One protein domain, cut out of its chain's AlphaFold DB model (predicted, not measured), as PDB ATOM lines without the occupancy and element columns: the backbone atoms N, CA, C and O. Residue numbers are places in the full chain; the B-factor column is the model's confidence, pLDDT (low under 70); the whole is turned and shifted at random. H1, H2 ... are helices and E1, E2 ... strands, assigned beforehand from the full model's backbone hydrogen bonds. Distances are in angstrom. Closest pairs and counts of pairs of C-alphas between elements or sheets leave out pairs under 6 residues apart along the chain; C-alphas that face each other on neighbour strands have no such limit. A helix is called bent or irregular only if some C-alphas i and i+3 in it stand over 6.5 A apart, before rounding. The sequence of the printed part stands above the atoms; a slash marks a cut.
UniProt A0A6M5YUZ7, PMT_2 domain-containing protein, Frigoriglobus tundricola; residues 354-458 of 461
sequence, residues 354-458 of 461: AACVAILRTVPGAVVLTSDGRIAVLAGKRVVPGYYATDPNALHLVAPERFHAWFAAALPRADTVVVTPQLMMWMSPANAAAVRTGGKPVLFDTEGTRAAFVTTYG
ATOM      1  N   ALA A 354     -48.776 -23.344  17.889       82.94
ATOM      2  CA  ALA A 354     -48.942 -23.719  19.308       82.94
ATOM      3  C   ALA A 354     -50.216 -24.526  19.578       82.94
ATOM      4  O   ALA A 354     -50.171 -25.528  20.296       82.94
ATOM      5  N   ALA A 355     -51.344 -24.113  18.992       86.38
ATOM      6  CA  ALA A 355     -52.607 -24.832  19.126       86.38
ATOM      7  C   ALA A 355     -52.510 -26.236  18.507       86.38
ATOM      8  O   ALA A 355     -52.864 -27.225  19.152       86.38
ATOM      9  N   CYS A 356     -51.948 -26.335  17.297       90.19
ATOM     10  CA  CYS A 356     -51.734 -27.605  16.608       90.19
ATOM     11  C   CYS A 356     -50.805 -28.537  17.404       90.19
ATOM     12  O   CYS A 356     -51.125 -29.705  17.611       90.19
ATOM     13  N   VAL A 357     -49.695 -28.015  17.933       90.12
ATOM     14  CA  VAL A 357     -48.732 -28.740  18.776       90.12
ATOM     15  C   VAL A 357     -49.386 -29.242  20.064       90.12
ATOM     16  O   VAL A 357     -49.163 -30.389  20.454       90.12
ATOM     17  N   ALA A 358     -50.195 -28.413  20.731       91.19
ATOM     18  CA  ALA A 358     -50.898 -28.800  21.951       91.19
ATOM     19  C   ALA A 358     -51.875 -29.958  21.698       91.19
ATOM     20  O   ALA A 358     -51.870 -30.928  22.455       91.19
ATOM     21  N   ILE A 359     -52.642 -29.899  20.605       93.88
ATOM     22  CA  ILE A 359     -53.544 -30.980  20.181       93.88
ATOM     23  C   ILE A 359     -52.740 -32.228  19.793       93.88
ATOM     24  O   ILE A 359     -53.048 -33.339  20.217       93.88
ATOM     25  N   LEU A 360     -51.661 -32.071  19.028       95.50
ATOM     26  CA  LEU A 360     -50.844 -33.187  18.557       95.50
ATOM     27  C   LEU A 360     -50.203 -33.982  19.706       95.50
ATOM     28  O   LEU A 360     -50.026 -35.196  19.586       95.50
ATOM     29  N   ARG A 361     -49.902 -33.339  20.844       95.19
ATOM     30  CA  ARG A 361     -49.437 -34.029  22.062       95.19
ATOM     31  C   ARG A 361     -50.460 -35.034  22.593       95.19
ATOM     32  O   ARG A 361     -50.052 -36.060  23.132       95.19
ATOM     33  N   THR A 362     -51.757 -34.770  22.427       96.12
ATOM     34  CA  THR A 362     -52.835 -35.648  22.911       96.12
ATOM     35  C   THR A 362     -53.256 -36.706  21.892       96.12
ATOM     36  O   THR A 362     -53.903 -37.682  22.263       96.12
ATOM     37  N   VAL A 363     -52.898 -36.544  20.615       95.75
ATOM     38  CA  VAL A 363     -53.226 -37.514  19.558       95.75
ATOM     39  C   VAL A 363     -52.341 -38.769  19.687       95.75
ATOM     40  O   VAL A 363     -51.121 -38.645  19.867       95.75
ATOM     41  N   PRO A 364     -52.917 -39.988  19.622       92.94
ATOM     42  CA  PRO A 364     -52.153 -41.234  19.667       92.94
ATOM     43  C   PRO A 364     -51.240 -41.390  18.445       92.94
ATOM     44  O   PRO A 364     -51.495 -40.836  17.381       92.94
ATOM     45  N   GLY A 365     -50.171 -42.171  18.601       93.75
ATOM     46  CA  GLY A 365     -49.147 -42.347  17.568       93.75
ATOM     47  C   GLY A 365     -47.851 -41.609  17.885       93.75
ATOM     48  O   GLY A 365     -47.814 -40.675  18.692       93.75
ATOM     49  N   ALA A 366     -46.761 -42.066  17.282       94.44
ATOM     50  CA  ALA A 366     -45.412 -41.567  17.508       94.44
ATOM     51  C   ALA A 366     -44.809 -40.891  16.271       94.44
ATOM     52  O   ALA A 366     -43.783 -40.227  16.411       94.44
ATOM     53  N   VAL A 367     -45.394 -41.075  15.084       95.81
ATOM     54  CA  VAL A 367     -44.845 -40.632  13.797       95.81
ATOM     55  C   VAL A 367     -45.807 -39.679  13.091       95.81
ATOM     56  O   VAL A 367     -46.969 -40.003  12.863       95.81
ATOM     57  N   VAL A 368     -45.311 -38.509  12.697       96.25
ATOM     58  CA  VAL A 368     -46.100 -37.435  12.088       96.25
ATOM     59  C   VAL A 368     -45.601 -37.145  10.675       96.25
ATOM     60  O   VAL A 368     -44.397 -37.010  10.445       96.25
ATOM     61  N   LEU A 369     -46.529 -37.023   9.727       95.81
ATOM     62  CA  LEU A 369     -46.269 -36.452   8.407       95.81
ATOM     63  C   LEU A 369     -46.758 -35.005   8.379       95.81
ATOM     64  O   LEU A 369     -47.917 -34.734   8.662       95.81
ATOM     65  N   THR A 370     -45.872 -34.081   8.042       94.00
ATOM     66  CA  THR A 370     -46.130 -32.635   7.993       94.00
ATOM     67  C   THR A 370     -45.209 -32.001   6.948       94.00
ATOM     68  O   THR A 370     -44.312 -32.682   6.469       94.00
ATOM     69  N   SER A 371     -45.399 -30.745   6.545       89.06
ATOM     70  CA  SER A 371     -44.339 -30.013   5.823       89.06
ATOM     71  C   SER A 371     -43.306 -29.403   6.766       89.06
ATOM     72  O   SER A 371     -42.252 -28.963   6.314       89.06
ATOM     73  N   ASP A 372     -43.635 -29.310   8.055       87.19
ATOM     74  CA  ASP A 372     -42.828 -28.628   9.049       87.19
ATOM     75  C   ASP A 372     -42.506 -29.550  10.225       87.19
ATOM     76  O   ASP A 372     -43.283 -29.725  11.167       87.19
ATOM     77  N   GLY A 373     -41.307 -30.130  10.180       83.69
ATOM     78  CA  GLY A 373     -40.827 -31.040  11.214       83.69
ATOM     79  C   GLY A 373     -40.793 -30.422  12.618       83.69
ATOM     80  O   GLY A 373     -40.818 -31.179  13.590       83.69
ATOM     81  N   ARG A 374     -40.793 -29.081  12.748       82.19
ATOM     82  CA  ARG A 374     -40.852 -28.377  14.041       82.19
ATOM     83  C   ARG A 374     -42.099 -28.787  14.826       82.19
ATOM     84  O   ARG A 374     -41.995 -29.044  16.025       82.19
ATOM     85  N   ILE A 375     -43.243 -28.939  14.152       88.56
ATOM     86  CA  ILE A 375     -44.532 -29.284  14.777       88.56
ATOM     87  C   ILE A 375     -44.448 -30.636  15.494       88.56
ATOM     88  O   ILE A 375     -44.808 -30.753  16.667       88.56
ATOM     89  N   ALA A 376     -43.919 -31.658  14.814       89.00
ATOM     90  CA  ALA A 376     -43.782 -32.997  15.383       89.00
ATOM     91  C   ALA A 376     -42.894 -32.983  16.636       89.00
ATOM     92  O   ALA A 376     -43.210 -33.606  17.646       89.00
ATOM     93  N   VAL A 377     -41.802 -32.225  16.591       81.69
ATOM     94  CA  VAL A 377     -40.774 -32.228  17.635       81.69
ATOM     95  C   VAL A 377     -41.229 -31.478  18.868       81.69
ATOM     96  O   VAL A 377     -41.085 -31.993  19.976       81.69
ATOM     97  N   LEU A 378     -41.833 -30.302  18.685       82.94
ATOM     98  CA  LEU A 378     -42.443 -29.550  19.780       82.94
ATOM     99  C   LEU A 378     -43.561 -30.358  20.459       82.94
ATOM    100  O   LEU A 378     -43.803 -30.200  21.659       82.94
ATOM    101  N   ALA A 379     -44.214 -31.263  19.725       88.88
ATOM    102  CA  ALA A 379     -45.208 -32.184  20.262       88.88
ATOM    103  C   ALA A 379     -44.617 -33.457  20.907       88.88
ATOM    104  O   ALA A 379     -45.373 -34.305  21.377       88.88
ATOM    105  N   GLY A 380     -43.288 -33.616  20.942       87.75
ATOM    106  CA  GLY A 380     -42.631 -34.816  21.472       87.75
ATOM    107  C   GLY A 380     -42.803 -36.058  20.587       87.75
ATOM    108  O   GLY A 380     -42.670 -37.182  21.065       87.75
ATOM    109  N   LYS A 381     -43.118 -35.870  19.303       91.69
ATOM    110  CA  LYS A 381     -43.297 -36.924  18.298       91.69
ATOM    111  C   LYS A 381     -42.074 -37.004  17.373       91.69
ATOM    112  O   LYS A 381     -41.197 -36.140  17.375       91.69
ATOM    113  N   ARG A 382     -42.009 -38.062  16.566       89.94
ATOM    114  CA  ARG A 382     -41.039 -38.239  15.473       89.94
ATOM    115  C   ARG A 382     -41.696 -37.865  14.148       89.94
ATOM    116  O   ARG A 382     -42.912 -37.952  14.019       89.94
ATOM    117  N   VAL A 383     -40.904 -37.505  13.147       90.50
ATOM    118  CA  VAL A 383     -41.387 -37.447  11.759       90.50
ATOM    119  C   VAL A 383     -41.211 -38.795  11.061       90.50
ATOM    120  O   VAL A 383     -40.527 -39.686  11.572       90.50
ATOM    121  N   VAL A 384     -41.821 -38.946   9.887       91.12
ATOM    122  CA  VAL A 384     -41.667 -40.130   9.026       91.12
ATOM    123  C   VAL A 384     -40.188 -40.454   8.715       91.12
ATOM    124  O   VAL A 384     -39.387 -39.542   8.495       91.12
ATOM    125  N   PRO A 385     -39.788 -41.742   8.654       83.25
ATOM    126  CA  PRO A 385     -38.420 -42.120   8.297       83.25
ATOM    127  C   PRO A 385     -37.993 -41.555   6.940       83.25
ATOM    128  O   PRO A 385     -38.744 -41.633   5.966       83.25
ATOM    129  N   GLY A 386     -36.775 -41.014   6.874       78.31
ATOM    130  CA  GLY A 386     -36.225 -40.399   5.665       78.31
ATOM    131  C   GLY A 386     -36.712 -38.973   5.389       78.31
ATOM    132  O   GLY A 386     -36.224 -38.366   4.445       78.31
ATOM    133  N   TYR A 387     -37.606 -38.410   6.214       81.69
ATOM    134  CA  TYR A 387     -38.095 -37.032   6.076       81.69
ATOM    135  C   TYR A 387     -36.964 -36.025   5.861       81.69
ATOM    136  O   TYR A 387     -36.989 -35.225   4.926       81.69
ATOM    137  N   TYR A 388     -35.948 -36.091   6.720       65.56
ATOM    138  CA  TYR A 388     -34.864 -35.124   6.695       65.56
ATOM    139  C   TYR A 388     -33.803 -35.432   5.655       65.56
ATOM    140  O   TYR A 388     -33.061 -34.527   5.325       65.56
ATOM    141  N   ALA A 389     -33.719 -36.647   5.112       65.38
ATOM    142  CA  ALA A 389     -32.810 -36.911   3.996       65.38
ATOM    143  C   ALA A 389     -33.255 -36.174   2.719       65.38
ATOM    144  O   ALA A 389     -32.445 -35.936   1.829       65.38
ATOM    145  N   THR A 390     -34.537 -35.807   2.635       64.12
ATOM    146  CA  THR A 390     -35.141 -35.227   1.436       64.12
ATOM    147  C   THR A 390     -35.499 -33.747   1.529       64.12
ATOM    148  O   THR A 390     -35.721 -33.191   0.467       64.12
ATOM    149  N   ASP A 391     -35.559 -33.132   2.724       73.00
ATOM    150  CA  ASP A 391     -36.163 -31.799   2.983       73.00
ATOM    151  C   ASP A 391     -37.380 -31.531   2.071       73.00
ATOM    152  O   ASP A 391     -37.222 -31.036   0.953       73.00
ATOM    153  N   PRO A 392     -38.610 -31.842   2.515       78.44
ATOM    154  CA  PRO A 392     -39.783 -31.822   1.642       78.44
ATOM    155  C   PRO A 392     -39.993 -30.494   0.903       78.44
ATOM    156  O   PRO A 392     -40.480 -30.507  -0.226       78.44
ATOM    157  N   ASN A 393     -39.572 -29.372   1.499       79.50
ATOM    158  CA  ASN A 393     -39.597 -28.064   0.853       79.50
ATOM    159  C   ASN A 393     -38.636 -28.013  -0.343       79.50
ATOM    160  O   ASN A 393     -39.037 -27.717  -1.468       79.50
ATOM    161  N   ALA A 394     -37.365 -28.350  -0.116       70.88
ATOM    162  CA  ALA A 394     -36.356 -28.382  -1.169       70.88
ATOM    163  C   ALA A 394     -36.718 -29.389  -2.270       70.88
ATOM    164  O   ALA A 394     -36.583 -29.079  -3.454       70.88
ATOM    165  N   LEU A 395     -37.228 -30.567  -1.891       80.38
ATOM    166  CA  LEU A 395     -37.664 -31.583  -2.842       80.38
ATOM    167  C   LEU A 395     -38.809 -31.076  -3.720       80.38
ATOM    168  O   LEU A 395     -38.757 -31.265  -4.931       80.38
ATOM    169  N   HIS A 396     -39.807 -30.410  -3.135       83.50
ATOM    170  CA  HIS A 396     -40.915 -29.843  -3.897       83.50
ATOM    171  C   HIS A 396     -40.455 -28.727  -4.842       83.50
ATOM    172  O   HIS A 396     -40.856 -28.715  -6.001       83.50
ATOM    173  N   LEU A 397     -39.585 -27.824  -4.380       75.88
ATOM    174  CA  LEU A 397     -39.093 -26.705  -5.192       75.88
ATOM    175  C   LEU A 397     -38.237 -27.152  -6.385       75.88
ATOM    176  O   LEU A 397     -38.246 -26.489  -7.419       75.88
ATOM    177  N   VAL A 398     -37.478 -28.242  -6.243       73.00
ATOM    178  CA  VAL A 398     -36.558 -28.720  -7.290       73.00
ATOM    179  C   VAL A 398     -37.199 -29.785  -8.184       73.00
ATOM    180  O   VAL A 398     -36.886 -29.844  -9.371       73.00
ATOM    181  N   ALA A 399     -38.069 -30.634  -7.635       83.56
ATOM    182  CA  ALA A 399     -38.669 -31.765  -8.338       83.56
ATOM    183  C   ALA A 399     -40.043 -32.135  -7.729       83.56
ATOM    184  O   ALA A 399     -40.137 -33.098  -6.952       83.56
ATOM    185  N   PRO A 400     -41.121 -31.395  -8.062       87.56
ATOM    186  CA  PRO A 400     -42.459 -31.607  -7.501       87.56
ATOM    187  C   PRO A 400     -42.946 -33.061  -7.585       87.56
ATOM    188  O   PRO A 400     -43.513 -33.590  -6.630       87.56
ATOM    189  N   GLU A 401     -42.665 -33.745  -8.692       90.38
ATOM    190  CA  GLU A 401     -43.007 -35.149  -8.910       90.38
ATOM    191  C   GLU A 401     -42.277 -36.093  -7.944       90.38
ATOM    192  O   GLU A 401     -42.862 -37.064  -7.454       90.38
ATOM    193  N   ARG A 402     -41.018 -35.787  -7.596       87.56
ATOM    194  CA  ARG A 402     -40.271 -36.546  -6.584       87.56
ATOM    195  C   ARG A 402     -40.828 -36.298  -5.192       87.56
ATOM    196  O   ARG A 402     -40.885 -37.238  -4.402       87.56
ATOM    197  N   PHE A 403     -41.283 -35.077  -4.904       91.69
ATOM    198  CA  PHE A 403     -42.004 -34.790  -3.666       91.69
ATOM    199  C   PHE A 403     -43.298 -35.608  -3.575       91.69
ATOM    200  O   PHE A 403     -43.535 -36.240  -2.548       91.69
ATOM    201  N   HIS A 404     -44.104 -35.682  -4.640       94.06
ATOM    202  CA  HIS A 404     -45.342 -36.478  -4.635       94.06
ATOM    203  C   HIS A 404     -45.071 -37.973  -4.439       94.06
ATOM    204  O   HIS A 404     -45.796 -38.625  -3.684       94.06
ATOM    205  N   ALA A 405     -44.014 -38.501  -5.065       92.38
ATOM    206  CA  ALA A 405     -43.579 -39.884  -4.884       92.38
ATOM    207  C   ALA A 405     -43.095 -40.155  -3.448       92.38
ATOM    208  O   ALA A 405     -43.495 -41.145  -2.831       92.38
ATOM    209  N   TRP A 406     -42.284 -39.253  -2.887       92.88
ATOM    210  CA  TRP A 406     -41.860 -39.316  -1.489       92.88
ATOM    211  C   TRP A 406     -43.060 -39.273  -0.537       92.88
ATOM    212  O   TRP A 406     -43.163 -40.119   0.348       92.88
ATOM    213  N   PHE A 407     -44.002 -38.350  -0.750       95.12
ATOM    214  CA  PHE A 407     -45.195 -38.205   0.081       95.12
ATOM    215  C   PHE A 407     -46.032 -39.490   0.070       95.12
ATOM    216  O   PHE A 407     -46.454 -39.967   1.123       95.12
ATOM    217  N   ALA A 408     -46.226 -40.092  -1.108       95.06
ATOM    218  CA  ALA A 408     -46.940 -41.358  -1.253       95.06
ATOM    219  C   ALA A 408     -46.254 -42.516  -0.505       95.06
ATOM    220  O   ALA A 408     -46.936 -43.353   0.080       95.06
ATOM    221  N   ALA A 409     -44.919 -42.548  -0.469       94.12
ATOM    222  CA  ALA A 409     -44.158 -43.543   0.290       94.12
ATOM    223  C   ALA A 409     -44.138 -43.265   1.808       94.12
ATOM    224  O   ALA A 409     -44.061 -44.194   2.617       94.12
ATOM    225  N   ALA A 410     -44.199 -41.992   2.203       94.81
ATOM    226  CA  ALA A 410     -44.154 -41.544   3.588       94.81
ATOM    227  C   ALA A 410     -45.498 -41.706   4.312       94.81
ATOM    228  O   ALA A 410     -45.526 -42.137   5.465       94.81
ATOM    229  N   LEU A 411     -46.613 -41.397   3.641       96.69
ATOM    230  CA  LEU A 411     -47.953 -41.402   4.231       96.69
ATOM    231  C   LEU A 411     -48.318 -42.733   4.917       96.69
ATOM    232  O   LEU A 411     -48.760 -42.688   6.070       96.69
ATOM    233  N   PRO A 412     -48.083 -43.922   4.324       96.81
ATOM    234  CA  PRO A 412     -48.356 -45.198   4.988       96.81
ATOM    235  C   PRO A 412     -47.614 -45.379   6.317       96.81
ATOM    236  O   PRO A 412     -48.140 -46.039   7.207       96.81
ATOM    237  N   ARG A 413     -46.448 -44.742   6.484       96.38
ATOM    238  CA  ARG A 413     -45.581 -44.846   7.672       96.38
ATOM    239  C   ARG A 413     -45.911 -43.838   8.776       96.38
ATOM    240  O   ARG A 413     -45.310 -43.905   9.842       96.38
ATOM    241  N   ALA A 414     -46.797 -42.881   8.512       97.25
ATOM    242  CA  ALA A 414     -47.211 -41.879   9.488       97.25
ATOM    243  C   ALA A 414     -48.368 -42.385  10.357       97.25
ATOM    244  O   ALA A 414     -49.299 -42.995   9.841       97.25
ATOM    245  N   ASP A 415     -48.371 -42.073  11.645       97.56
ATOM    246  CA  ASP A 415     -49.525 -42.325  12.513       97.56
ATOM    247  C   ASP A 415     -50.536 -41.176  12.434       97.56
ATOM    248  O   ASP A 415     -51.733 -41.379  12.587       97.56
ATOM    249  N   THR A 416     -50.063 -39.954  12.186       97.56
ATOM    250  CA  THR A 416     -50.877 -38.732  12.094       97.56
ATOM    251  C   THR A 416     -50.369 -37.852  10.958       97.56
ATOM    252  O   THR A 416     -49.164 -37.801  10.695       97.56
ATOM    253  N   VAL A 417     -51.275 -37.139  10.289       97.38
ATOM    254  CA  VAL A 417     -50.935 -36.132   9.278       97.38
ATOM    255  C   VAL A 417     -51.283 -34.750   9.820       97.38
ATOM    256  O   VAL A 417     -52.399 -34.530  10.276       97.38
ATOM    257  N   VAL A 418     -50.341 -33.811   9.761       97.00
ATOM    258  CA  VAL A 418     -50.593 -32.394  10.040       97.00
ATOM    259  C   VAL A 418     -50.516 -31.624   8.732       97.00
ATOM    260  O   VAL A 418     -49.456 -31.544   8.109       97.00
ATOM    261  N   VAL A 419     -51.641 -31.047   8.324       96.31
ATOM    262  CA  VAL A 419     -51.752 -30.214   7.129       96.31
ATOM    263  C   VAL A 419     -51.519 -28.758   7.511       96.31
ATOM    264  O   VAL A 419     -52.339 -28.124   8.174       96.31
ATOM    265  N   THR A 420     -50.382 -28.240   7.071       94.38
ATOM    266  CA  THR A 420     -49.999 -26.824   7.126       94.38
ATOM    267  C   THR A 420     -50.373 -26.130   5.806       94.38
ATOM    268  O   THR A 420     -50.624 -26.814   4.803       94.38
ATOM    269  N   PRO A 421     -50.364 -24.784   5.745       92.88
ATOM    270  CA  PRO A 421     -50.521 -24.060   4.483       92.88
ATOM    271  C   PRO A 421     -49.525 -24.515   3.404       92.88
ATOM    272  O   PRO A 421     -49.900 -24.727   2.254       92.88
ATOM    273  N   GLN A 422     -48.262 -24.721   3.778       91.00
ATOM    274  CA  GLN A 422     -47.199 -25.148   2.871       91.00
ATOM    275  C   GLN A 422     -47.435 -26.564   2.357       91.00
ATOM    276  O   GLN A 422     -47.345 -26.788   1.152       91.00
ATOM    277  N   LEU A 423     -47.799 -27.508   3.235       94.12
ATOM    278  CA  LEU A 423     -48.085 -28.868   2.793       94.12
ATOM    279  C   LEU A 423     -49.240 -28.878   1.791       94.12
ATOM    280  O   LEU A 423     -49.146 -29.537   0.761       94.12
ATOM    281  N   MET A 424     -50.290 -28.104   2.068       94.94
ATOM    282  CA  MET A 424     -51.436 -27.960   1.176       94.94
ATOM    283  C   MET A 424     -51.024 -27.443  -0.210       94.94
ATOM    284  O   MET A 424     -51.462 -28.006  -1.206       94.94
ATOM    285  N   MET A 425     -50.152 -26.429  -0.286       92.12
ATOM    286  CA  MET A 425     -49.642 -25.915  -1.568       92.12
ATOM    287  C   MET A 425     -48.845 -26.961  -2.357       92.12
ATOM    288  O   MET A 425     -48.855 -26.940  -3.586       92.12
ATOM    289  N   TRP A 426     -48.145 -27.867  -1.673       93.62
ATOM    290  CA  TRP A 426     -47.279 -28.854  -2.320       93.62
ATOM    291  C   TRP A 426     -48.017 -30.131  -2.738       93.62
ATOM    292  O   TRP A 426     -47.550 -30.865  -3.617       93.62
ATOM    293  N   MET A 427     -49.160 -30.421  -2.113       94.69
ATOM    294  CA  MET A 427     -49.933 -31.638  -2.349       94.69
ATOM    295  C   MET A 427     -50.574 -31.664  -3.740       94.69
ATOM    296  O   MET A 427     -51.292 -30.756  -4.155       94.69
ATOM    297  N   SER A 428     -50.394 -32.785  -4.442       96.12
ATOM    298  CA  SER A 428     -51.219 -33.102  -5.610       96.12
ATOM    299  C   SER A 428     -52.643 -33.509  -5.191       96.12
ATOM    300  O   SER A 428     -52.843 -33.986  -4.065       96.12
ATOM    301  N   PRO A 429     -53.638 -33.443  -6.101       97.44
ATOM    302  CA  PRO A 429     -54.966 -34.010  -5.852       97.44
ATOM    303  C   PRO A 429     -54.924 -35.486  -5.423       97.44
ATOM    304  O   PRO A 429     -55.713 -35.906  -4.577       97.44
ATOM    305  N   ALA A 430     -53.970 -36.262  -5.952       97.44
ATOM    306  CA  ALA A 430     -53.761 -37.656  -5.573       97.44
ATOM    307  C   ALA A 430     -53.258 -37.798  -4.125       97.44
ATOM    308  O   ALA A 430     -53.774 -38.629  -3.377       97.44
ATOM    309  N   ASN A 431     -52.307 -36.960  -3.691       97.06
ATOM    310  CA  ASN A 431     -51.866 -36.948  -2.294       97.06
ATOM    311  C   ASN A 431     -53.013 -36.558  -1.350       97.06
ATOM    312  O   ASN A 431     -53.190 -37.194  -0.313       97.06
ATOM    313  N   ALA A 432     -53.824 -35.560  -1.719       97.38
ATOM    314  CA  ALA A 432     -54.965 -35.122  -0.913       97.38
ATOM    315  C   ALA A 432     -56.073 -36.180  -0.836       97.38
ATOM    316  O   ALA A 432     -56.665 -36.383   0.223       97.38
ATOM    317  N   ALA A 433     -56.335 -36.899  -1.931       97.56
ATOM    318  CA  ALA A 433     -57.219 -38.058  -1.919       97.56
ATOM    319  C   ALA A 433     -56.706 -39.146  -0.962       97.56
ATOM    320  O   ALA A 433     -57.475 -39.614  -0.129       97.56
ATOM    321  N   ALA A 434     -55.410 -39.476  -1.013       97.12
ATOM    322  CA  ALA A 434     -54.810 -40.482  -0.138       97.12
ATOM    323  C   ALA A 434     -54.858 -40.098   1.354       97.12
ATOM    324  O   ALA A 434     -55.076 -40.961   2.199       97.12
ATOM    325  N   VAL A 435     -54.694 -38.813   1.691       96.75
ATOM    326  CA  VAL A 435     -54.867 -38.330   3.074       96.75
ATOM    327  C   VAL A 435     -56.313 -38.513   3.541       96.75
ATOM    328  O   VAL A 435     -56.529 -39.024   4.635       96.75
ATOM    329  N   ARG A 436     -57.302 -38.166   2.706       96.88
ATOM    330  CA  ARG A 436     -58.731 -38.293   3.048       96.88
ATOM    331  C   ARG A 436     -59.184 -39.740   3.219       96.88
ATOM    332  O   ARG A 436     -59.978 -40.024   4.105       96.88
ATOM    333  N   THR A 437     -58.706 -40.650   2.373       96.56
ATOM    334  CA  THR A 437     -59.133 -42.060   2.393       96.56
ATOM    335  C   THR A 437     -58.260 -42.948   3.277       96.56
ATOM    336  O   THR A 437     -58.618 -44.095   3.526       96.56
ATOM    337  N   GLY A 438     -57.129 -42.439   3.774       94.12
ATOM    338  CA  GLY A 438     -56.137 -43.223   4.510       94.12
ATOM    339  C   GLY A 438     -56.520 -43.604   5.945       94.12
ATOM    340  O   GLY A 438     -55.777 -44.357   6.568       94.12
ATOM    341  N   GLY A 439     -57.627 -43.076   6.486       94.31
ATOM    342  CA  GLY A 439     -58.125 -43.387   7.837       94.31
ATOM    343  C   GLY A 439     -57.225 -42.927   8.993       94.31
ATOM    344  O   GLY A 439     -57.455 -43.301  10.141       94.31
ATOM    345  N   LYS A 440     -56.183 -42.138   8.708       95.25
ATOM    346  CA  LYS A 440     -55.255 -41.594   9.708       95.25
ATOM    347  C   LYS A 440     -55.841 -40.312  10.306       95.25
ATOM    348  O   LYS A 440     -56.438 -39.545   9.553       95.25
ATOM    349  N   PRO A 441     -55.629 -40.022  11.603       96.69
ATOM    350  CA  PRO A 441     -55.929 -38.710  12.163       96.69
ATOM    351  C   PRO A 441     -55.280 -37.594  11.336       96.69
ATOM    352  O   PRO A 441     -54.072 -37.629  11.069       96.69
ATOM    353  N   VAL A 442     -56.086 -36.607  10.944       96.88
ATOM    354  CA  VAL A 442     -55.631 -35.415  10.221       96.88
ATOM    355  C   VAL A 442     -55.880 -34.190  11.084       96.88
ATOM    356  O   VAL A 442     -57.018 -33.880  11.440       96.88
ATOM    357  N   LEU A 443     -54.805 -33.484  11.407       96.69
ATOM    358  CA  LEU A 443     -54.859 -32.185  12.056       96.69
ATOM    359  C   LEU A 443     -54.589 -31.098  11.025       96.69
ATOM    360  O   LEU A 443     -53.808 -31.289  10.093       96.69
ATOM    361  N   PHE A 444     -55.210 -29.946  11.225       95.38
ATOM    362  CA  PHE A 444     -54.910 -28.743  10.468       95.38
ATOM    363  C   PHE A 444     -54.205 -27.768  11.389       95.38
ATOM    364  O   PHE A 444     -54.540 -27.670  12.568       95.38
ATOM    365  N   ASP A 445     -53.214 -27.082  10.844       90.69
ATOM    366  CA  ASP A 445     -52.441 -26.103  11.594       90.69
ATOM    367  C   ASP A 445     -53.310 -24.922  12.059       90.69
ATOM    368  O   ASP A 445     -53.254 -24.497  13.210       90.69
ATOM    369  N   THR A 446     -54.210 -24.469  11.180       91.00
ATOM    370  CA  THR A 446     -55.192 -23.418  11.470       91.00
ATOM    371  C   THR A 446     -56.566 -23.758  10.888       91.00
ATOM    372  O   THR A 446     -56.681 -24.541   9.938       91.00
ATOM    373  N   GLU A 447     -57.617 -23.107  11.394       91.88
ATOM    374  CA  GLU A 447     -58.963 -23.181  10.803       91.88
ATOM    375  C   GLU A 447     -58.993 -22.669   9.355       91.88
ATOM    376  O   GLU A 447     -59.695 -23.222   8.510       91.88
ATOM    377  N   GLY A 448     -58.170 -21.664   9.030       93.38
ATOM    378  CA  GLY A 448     -58.015 -21.184   7.655       93.38
ATOM    379  C   GLY A 448     -57.456 -22.263   6.726       93.38
ATOM    380  O   GLY A 448     -57.970 -22.464   5.628       93.38
ATOM    381  N   THR A 449     -56.452 -23.018   7.186       94.38
ATOM    382  CA  THR A 449     -55.898 -24.158   6.441       94.38
ATOM    383  C   THR A 449     -56.928 -25.270   6.267       94.38
ATOM    384  O   THR A 449     -57.041 -25.821   5.173       94.38
ATOM    385  N   ARG A 450     -57.715 -25.577   7.309       95.88
ATOM    386  CA  ARG A 450     -58.822 -26.541   7.224       95.88
ATOM    387  C   ARG A 450     -59.836 -26.114   6.168       95.88
ATOM    388  O   ARG A 450     -60.146 -26.905   5.280       95.88
ATOM    389  N   ALA A 451     -60.330 -24.881   6.239       96.31
ATOM    390  CA  ALA A 451     -61.309 -24.358   5.292       96.31
ATOM    391  C   ALA A 451     -60.781 -24.418   3.851       96.31
ATOM    392  O   ALA A 451     -61.457 -24.964   2.980       96.31
ATOM    393  N   ALA A 452     -59.549 -23.954   3.619       96.19
ATOM    394  CA  ALA A 452     -58.916 -24.005   2.305       96.19
ATOM    395  C   ALA A 452     -58.787 -25.446   1.782       96.19
ATOM    396  O   ALA A 452     -59.167 -25.722   0.646       96.19
ATOM    397  N   PHE A 453     -58.344 -26.388   2.621       97.06
ATOM    398  CA  PHE A 453     -58.243 -27.794   2.233       97.06
ATOM    399  C   PHE A 453     -59.607 -28.385   1.858       97.06
ATOM    400  O   PHE A 453     -59.719 -29.062   0.838       97.06
ATOM    401  N   VAL A 454     -60.652 -28.110   2.644       96.94
ATOM    402  CA  VAL A 454     -62.016 -28.588   2.372       96.94
ATOM    403  C   VAL A 454     -62.556 -27.998   1.072       96.94
ATOM    404  O   VAL A 454     -63.152 -28.723   0.279       96.94
ATOM    405  N   THR A 455     -62.323 -26.710   0.817       97.25
ATOM    406  CA  THR A 455     -62.734 -26.057  -0.432       97.25
ATOM    407  C   THR A 455     -62.016 -26.646  -1.646       97.25
ATOM    408  O   THR A 455     -62.654 -26.888  -2.667       97.25
ATOM    409  N   THR A 456     -60.707 -26.890  -1.555       96.88
ATOM    410  CA  THR A 456     -59.904 -27.352  -2.696       96.88
ATOM    411  C   THR A 456     -60.024 -28.856  -2.939       96.88
ATOM    412  O   THR A 456     -60.092 -29.288  -4.089       96.88
ATOM    413  N   TYR A 457     -60.043 -29.663  -1.879       97.25
ATOM    414  CA  TYR A 457     -59.942 -31.118  -1.973       97.25
ATOM    415  C   TYR A 457     -61.148 -31.863  -1.398       97.25
ATOM    416  O   TYR A 457     -61.254 -33.061  -1.629       97.25
ATOM    417  N   GLY A 458     -62.070 -31.203  -0.697       96.12
ATOM    418  CA  GLY A 458     -63.207 -31.830  -0.014       96.12
ATOM    419  C   GLY A 458     -62.919 -32.201   1.451       96.12
ATOM    420  O   GLY A 458     -61.773 -32.132   1.900       96.12
TER     421      GLY A 458
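What this domain is: This is residues 354 to 458 of the 461 residues of the protein "PMT_2 domain-containing protein" of Frigoriglobus tundricola (UniProt A0A6M5YUZ7). A small parallel sheet of three short strands, E1 E2 E3, forms the core, with H1 and H2 over one face and a larger group of helices next to it, in which H5 and H7 run side by side and H4 folds back on H5. H6 and H8 graze the sheet, and short H3 is not on it. The printed part has 105 residues, with eight named helices and three named strands in the order H1 E1 H2 H3 H4 H5 E2 H6 H7 E3 H8, and its class is mostly helix. It is compact and rounded, with a radius of gyration of the C-alphas of 12.5 A and spans of 34 by 32 by 22 A.

How they stand to each other: H1, residues 354 to 362, is on the sheet of E1, residues 367 to 369, E2, residues 416 to 419, and E3, residues 442 to 444, at a height of 10.4 A; its closest C-alphas to E3 are Cys 356 and Phe 444, 7.0 A. It runs along the strands, at 8 degrees to E2 on the local plane. H2, residues 373 to 378, stands up from the same face at 49 degrees and touches H1, the closest C-alphas being Val 357 and Ile 375, 5.8 A. Residues 382 to 383 pair parallel with residues 367 to 368 of E1. H3, residues 387 to 390, is close to but not clearly touching H5, residues 400 to 413. H4, residues 392 to 398, makes a helical hairpin with H5, at a shallow tilt of 21 degrees, opposite ways; the closest C-alphas, His 396 and Phe 403, are 5.1 A apart. E1 and E2 have N 418 and O 369 within hydrogen-bond range at 2.8 A; E2 and E3 have N 419 and O 443 at 2.8 A. E1 to E2 and E2 to E3 are strand-helix-strand units, parallel neighbour strands with helices between; the crossover of E2, H6 H7, E3 is right-handed, with H6 at residues 421 to 426 and H7 at residues 429 to 437. H7 touches H5 at a shallow tilt of 11 degrees, the same way, closest at the C-alphas of Ala 408 and Asn 431, 6.7 A. H8, residues 447 to 457, only just touches H6, with 3 pairs of C-alphas within 8 A, closest at Pro 421 and Thr 449, 5.7 A. Every O i to N i+4 pair is within hydrogen-bond range in H2, H4, H6, H7 and H8, against 4 of 5 in H1 and 8 of 10 in H5; H3 is too short for such a pair.

Where its parts are: H1 begins at C-alpha 354 (-48.942, -23.719, 19.308) and is 13.1 A long. H5 is the longest helix, 20.4 A, and is only just irregular, with C-alphas 409 and 412 6.51 A apart. H7 is 12.3 A long and E2 9.9 A. H8, 15.1 A, ends at C-alpha 457 (-59.942, -31.118, -1.973).

The domain as a whole: The C-alphas farthest apart, of Thr 362 and Val 398, are 35.0 A apart. The printed part has no cut, and no link is long. Mean pLDDT of the printed part is 90.9, and residues 388 to 390 are under 70.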